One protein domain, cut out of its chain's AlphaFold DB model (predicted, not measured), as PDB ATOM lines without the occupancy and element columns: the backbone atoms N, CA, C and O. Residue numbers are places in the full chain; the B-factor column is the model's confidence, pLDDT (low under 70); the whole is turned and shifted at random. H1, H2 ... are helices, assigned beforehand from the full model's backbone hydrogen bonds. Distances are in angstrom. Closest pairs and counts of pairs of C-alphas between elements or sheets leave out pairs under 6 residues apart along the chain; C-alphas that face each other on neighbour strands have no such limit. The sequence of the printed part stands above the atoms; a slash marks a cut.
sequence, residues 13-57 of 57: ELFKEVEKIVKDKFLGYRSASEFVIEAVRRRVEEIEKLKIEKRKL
ATOM      1  N   GLU A  13     -11.511  -0.298  39.802       98.00
ATOM      2  CA  GLU A  13     -11.497   0.207  38.424       98.00
ATOM      3  C   GLU A  13     -12.168   1.575  38.309       98.00
ATOM      4  O   GLU A  13     -11.620   2.477  37.685       98.00
ATOM      5  N   LEU A  14     -13.293   1.771  39.000       96.75
ATOM      6  CA  LEU A  14     -13.970   3.063  39.040       96.75
ATOM      7  C   LEU A  14     -13.123   4.113  39.769       96.75
ATOM      8  O   LEU A  14     -13.029   5.255  39.324       96.75
ATOM      9  N   PHE A  15     -12.467   3.730  40.866       96.69
ATOM     10  CA  PHE A  15     -11.594   4.649  41.592       96.69
ATOM     11  C   PHE A  15     -10.390   5.096  40.747       96.69
ATOM     12  O   PHE A  15     -10.015   6.264  40.802       96.69
ATOM     13  N   LYS A  16      -9.838   4.224  39.891       97.00
ATOM     14  CA  LYS A  16      -8.776   4.607  38.942       97.00
ATOM     15  C   LYS A  16      -9.225   5.701  37.974       97.00
ATOM     16  O   LYS A  16      -8.436   6.592  37.669       97.00
ATOM     17  N   GLU A  17     -10.470   5.664  37.503       95.50
ATOM     18  CA  GLU A  17     -11.012   6.735  36.653       95.50
ATOM     19  C   GLU A  17     -11.123   8.057  37.422       95.50
ATOM     20  O   GLU A  17     -10.732   9.105  36.909       95.50
ATOM     21  N   VAL A  18     -11.543   8.010  38.691       95.25
ATOM     22  CA  VAL A  18     -11.537   9.190  39.570       95.25
ATOM     23  C   VAL A  18     -10.125   9.759  39.722       95.25
ATOM     24  O   VAL A  18      -9.921  10.966  39.590       95.25
ATOM     25  N   GLU A  19      -9.126   8.907  39.958       95.50
ATOM     26  CA  GLU A  19      -7.738   9.353  40.083       95.50
ATOM     27  C   GLU A  19      -7.209  10.004  38.802       95.50
ATOM     28  O   GLU A  19      -6.473  10.987  38.889       95.50
ATOM     29  N   LYS A  20      -7.579   9.495  37.620       94.81
ATOM     30  CA  LYS A  20      -7.208  10.113  36.336       94.81
ATOM     31  C   LYS A  20      -7.777  11.526  36.216       94.81
ATOM     32  O   LYS A  20      -7.024  12.443  35.905       94.81
ATOM     33  N   ILE A  21      -9.059  11.712  36.537       93.00
ATOM     34  CA  ILE A  21      -9.735  13.022  36.489       93.00
ATOM     35  C   ILE A  21      -9.039  14.035  37.405       93.00
ATOM     36  O   ILE A  21      -8.791  15.176  37.015       93.00
ATOM     37  N   VAL A  22      -8.699  13.624  38.627       94.19
ATOM     38  CA  VAL A  22      -8.033  14.511  39.591       94.19
ATOM     39  C   VAL A  22      -6.601  14.834  39.155       94.19
ATOM     40  O   VAL A  22      -6.159  15.973  39.303       94.19
ATOM     41  N   LYS A  23      -5.876  13.866  38.577       93.38
ATOM     42  CA  LYS A  23      -4.504  14.064  38.076       93.38
ATOM     43  C   LYS A  23      -4.429  15.019  36.891       93.38
ATOM     44  O   LYS A  23      -3.461  15.768  36.806       93.38
ATOM     45  N   ASP A  24      -5.439  15.015  36.025       89.62
ATOM     46  CA  ASP A  24      -5.527  15.934  34.884       89.62
ATOM     47  C   ASP A  24      -5.666  17.401  35.340       89.62
ATOM     48  O   ASP A  24      -5.412  18.336  34.589       89.62
ATOM     49  N   LYS A  25      -6.056  17.639  36.606       82.06
ATOM     50  CA  LYS A  25      -6.307  18.971  37.201       82.06
ATOM     51  C   LYS A  25      -7.314  19.834  36.433       82.06
ATOM     52  O   LYS A  25      -7.584  20.955  36.859       82.06
ATOM     53  N   PHE A  26      -7.921  19.304  35.373       82.31
ATOM     54  CA  PHE A  26      -8.860  19.992  34.499       82.31
ATOM     55  C   PHE A  26     -10.032  20.612  35.271       82.31
ATOM     56  O   PHE A  26     -10.449  21.730  34.987       82.31
ATOM     57  N   LEU A  27     -10.520  19.910  36.297       84.62
ATOM     58  CA  LEU A  27     -11.651  20.340  37.125       84.62
ATOM     59  C   LEU A  27     -11.240  20.985  38.463       84.62
ATOM     60  O   LEU A  27     -12.098  21.285  39.285       84.62
ATOM     61  N   GLY A  28      -9.941  21.191  38.713       90.75
ATOM     62  CA  GLY A  28      -9.458  21.884  39.916       90.75
ATOM     63  C   GLY A  28      -9.557  21.101  41.233       90.75
ATOM     64  O   GLY A  28      -9.311  21.669  42.296       90.75
ATOM     65  N   TYR A  29      -9.883  19.806  41.194       94.12
ATOM     66  CA  TYR A  29      -9.912  18.957  42.386       94.12
ATOM     67  C   TYR A  29      -8.524  18.779  43.003       94.12
ATOM     68  O   TYR A  29      -7.547  18.497  42.310       94.12
ATOM     69  N   ARG A  30      -8.444  18.867  44.334       92.12
ATOM     70  CA  ARG A  30      -7.209  18.644  45.102       92.12
ATOM     71  C   ARG A  30      -7.011  17.179  45.473       92.12
ATOM     72  O   ARG A  30      -5.895  16.776  45.786       92.12
ATOM     73  N   SER A  31      -8.084  16.384  45.490       94.81
ATOM     74  CA  SER A  31      -8.037  14.960  45.842       94.81
ATOM     75  C   SER A  31      -9.213  14.166  45.266       94.81
ATOM     76  O   SER A  31     -10.275  14.723  44.984       94.81
ATOM     77  N   ALA A  32      -9.047  12.842  45.172       94.44
ATOM     78  CA  ALA A  32     -10.130  11.915  44.835       94.44
ATOM     79  C   ALA A  32     -11.293  12.006  45.834       94.44
ATOM     80  O   ALA A  32     -12.452  11.986  45.434       94.44
ATOM     81  N   SER A  33     -10.998  12.181  47.124       93.38
ATOM     82  CA  SER A  33     -12.026  12.352  48.156       93.38
ATOM     83  C   SER A  33     -12.873  13.603  47.928       93.38
ATOM     84  O   SER A  33     -14.088  13.544  48.077       93.38
ATOM     85  N   GLU A  34     -12.258  14.722  47.538       94.50
ATOM     86  CA  GLU A  34     -12.982  15.957  47.216       94.50
ATOM     87  C   GLU A  34     -13.923  15.756  46.024       94.50
ATOM     88  O   GLU A  34     -15.102  16.096  46.120       94.50
ATOM     89  N   PHE A  35     -13.429  15.114  44.958       95.38
ATOM     90  CA  PHE A  35     -14.242  14.736  43.802       95.38
ATOM     91  C   PHE A  35     -15.433  13.859  44.207       95.38
ATOM     92  O   PHE A  35     -16.577  14.173  43.880       95.38
ATOM     93  N   VAL A  36     -15.189  12.773  44.951       95.12
ATOM     94  CA  VAL A  36     -16.243  11.822  45.336       95.12
ATOM     95  C   VAL A  36     -17.285  12.493  46.230       95.12
ATOM     96  O   VAL A  36     -18.480  12.299  46.015       95.12
ATOM     97  N   ILE A  37     -16.868  13.310  47.201       93.88
ATOM     98  CA  ILE A  37     -17.792  14.029  48.090       93.88
ATOM     99  C   ILE A  37     -18.706  14.958  47.284       93.88
ATOM    100  O   ILE A  37     -19.916  14.987  47.526       93.88
ATOM    101  N   GLU A  38     -18.153  15.712  46.332       95.31
ATOM    102  CA  GLU A  38     -18.952  16.606  45.496       95.31
ATOM    103  C   GLU A  38     -19.894  15.827  44.571       95.31
ATOM    104  O   GLU A  38     -21.084  16.144  44.505       95.31
ATOM    105  N   ALA A  39     -19.395  14.783  43.903       95.31
ATOM    106  CA  ALA A  39     -20.187  13.946  43.007       95.31
ATOM    107  C   ALA A  39     -21.381  13.305  43.735       95.31
ATOM    108  O   ALA A  39     -22.511  13.350  43.245       95.31
ATOM    109  N   VAL A  40     -21.156  12.774  44.942       96.25
ATOM    110  CA  VAL A  40     -22.220  12.215  45.787       96.25
ATOM    111  C   VAL A  40     -23.224  13.297  46.184       96.25
ATOM    112  O   VAL A  40     -24.428  13.066  46.069       96.25
ATOM    113  N   ARG A  41     -22.766  14.487  46.598       95.94
ATOM    114  CA  ARG A  41     -23.662  15.599  46.957       95.94
ATOM    115  C   ARG A  41     -24.564  15.990  45.786       95.94
ATOM    116  O   ARG A  41     -25.781  16.010  45.952       95.94
ATOM    117  N   ARG A  42     -23.980  16.244  44.609       97.31
ATOM    118  CA  ARG A  42     -24.723  16.615  43.391       97.31
ATOM    119  C   ARG A  42     -25.767  15.562  43.040       97.31
ATOM    120  O   ARG A  42     -26.929  15.894  42.828       97.31
ATOM    121  N   ARG A  43     -25.382  14.283  43.074       97.75
ATOM    122  CA  ARG A  43     -26.291  13.183  42.741       97.75
ATOM    123  C   ARG A  43     -27.460  13.066  43.717       97.75
ATOM    124  O   ARG A  43     -28.585  12.808  43.293       97.75
ATOM    125  N   VAL A  44     -27.216  13.260  45.013       97.62
ATOM    126  CA  VAL A  44     -28.281  13.274  46.027       97.62
ATOM    127  C   VAL A  44     -29.237  14.444  45.786       97.62
ATOM    128  O   VAL A  44     -30.447  14.236  45.773       97.62
ATOM    129  N   GLU A  45     -28.718  15.649  45.535       97.75
ATOM    130  CA  GLU A  45     -29.539  16.835  45.258       97.75
ATOM    131  C   GLU A  45     -30.412  16.671  44.005       97.75
ATOM    132  O   GLU A  45     -31.596  17.007  44.032       97.75
ATOM    133  N   GLU A  46     -29.858  16.128  42.919       97.94
ATOM    134  CA  GLU A  46     -30.606  15.800  41.698       97.94
ATOM    135  C   GLU A  46     -31.763  14.838  41.982       97.94
ATOM    136  O   GLU A  46     -32.897  15.081  41.569       97.94
ATOM    137  N   ILE A  47     -31.496  13.754  42.715       97.81
ATOM    138  CA  ILE A  47     -32.509  12.745  43.039       97.81
ATOM    139  C   ILE A  47     -33.608  13.335  43.928       97.81
ATOM    140  O   ILE A  47     -34.786  13.039  43.718       97.81
ATOM    141  N   GLU A  48     -33.265  14.176  44.904       96.94
ATOM    142  CA  GLU A  48     -34.264  14.840  45.746       96.94
ATOM    143  C   GLU A  48     -35.144  15.804  44.938       96.94
ATOM    144  O   GLU A  48     -36.364  15.802  45.114       96.94
ATOM    145  N   LYS A  49     -34.574  16.552  43.982       96.31
ATOM    146  CA  LYS A  49     -35.362  17.382  43.051       96.31
ATOM    147  C   LYS A  49     -36.345  16.539  42.236       96.31
ATOM    148  O   LYS A  49     -37.537  16.844  42.229       96.31
ATOM    149  N   LEU A  50     -35.884  15.425  41.662       96.44
ATOM    150  CA  LEU A  50     -36.735  14.500  40.900       96.44
ATOM    151  C   LEU A  50     -37.872  13.911  41.754       96.44
ATOM    152  O   LEU A  50     -39.003  13.769  41.288       96.44
ATOM    153  N   LYS A  51     -37.608  13.583  43.027       95.56
ATOM    154  CA  LYS A  51     -38.649  13.113  43.958       95.56
ATOM    155  C   LYS A  51     -39.693  14.191  44.241       95.56
ATOM    156  O   LYS A  51     -40.877  13.869  44.327       95.56
ATOM    157  N   ILE A  52     -39.267  15.442  44.418       94.56
ATOM    158  CA  ILE A  52     -40.169  16.574  44.660       94.56
ATOM    159  C   ILE A  52     -41.069  16.803  43.445       94.56
ATOM    160  O   ILE A  52     -42.275  16.951  43.614       94.56
ATOM    161  N   GLU A  53     -40.507  16.799  42.238       93.75
ATOM    162  CA  GLU A  53     -41.262  16.948  40.988       93.75
ATOM    163  C   GLU A  53     -42.293  15.832  40.819       93.75
ATOM    164  O   GLU A  53     -43.464  16.111  40.580       93.75
ATOM    165  N   LYS A  54     -41.898  14.575  41.065       91.44
ATOM    166  CA  LYS A  54     -42.809  13.426  40.985       91.44
ATOM    167  C   LYS A  54     -43.978  13.503  41.975       91.44
ATOM    168  O   LYS A  54     -45.041  12.986  41.673       91.44
ATOM    169  N   ARG A  55     -43.792  14.107  43.153       88.75
ATOM    170  CA  ARG A  55     -44.850  14.270  44.174       88.75
ATOM    171  C   ARG A  55     -45.834  15.405  43.871       88.75
ATOM    172  O   ARG A  55     -46.841  15.508  44.561       88.75
ATOM    173  N   LYS A  56     -45.504  16.292  42.926       80.50
ATOM    174  CA  LYS A  56     -46.369  17.400  42.485       80.50
ATOM    175  C   LYS A  56     -47.294  17.011  41.325       80.50
ATOM    176  O   LYS A  56     -48.189  17.790  41.012       80.50
ATOM    177  N   LEU A  57     -47.030  15.867  40.689       64.38
ATOM    178  CA  LEU A  57     -47.878  15.215  39.688       64.38
ATOM    179  C   LEU A  57     -48.925  14.342  40.384       64.38
ATOM    180  O   LEU A  57     -50.055  14.286  39.860       64.38
TER     181      LEU A  57
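What this domain is: This is residues 13 to 57 of the 57 residues of the protein "CopG family transcriptional regulator" of Candidatus Aenigmarchaeota archaeon (UniProt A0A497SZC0). A short helix, H1, and a long helix, H2, make an L, joined at the corner by a looping link, and residues 39 to 57 stick out as a free arm. The printed part has 45 residues, with two named helices, H1 then H2, no named strand, and the class all helix. It is only just extended, close to loose, with a radius of gyration of the C-alphas of 14.3 A and spans of 43 by 22 by 14 A.

Where its parts are: Find C-alpha 13 at (-11.497, 0.207, 38.424); from there H1, residues 13 to 23, runs 15.5 A. After a short link of 8 residues, H2, residues 32 to 56, runs 36.7 A to C-alpha 56 at (-46.369, 17.400, 42.485).

How they stand to each other: Look at Glu 19 and Ala 32, whose C-alphas, 5.9 A apart, are the closest of H1 and H2. The helices touch, H2 with residues 32 to 36 alone. They run opposite ways at a steep tilt of 69.8 degrees, only just short of about perpendicular. In H1 and H2 every O i to N i+4 pair is within hydrogen-bond range.

The domain as a whole: The C-alphas farthest apart, of Lys 23 and Leu 57, are 43.4 A apart. The printed part has no cut, and residue 57 alone has pLDDT under 70.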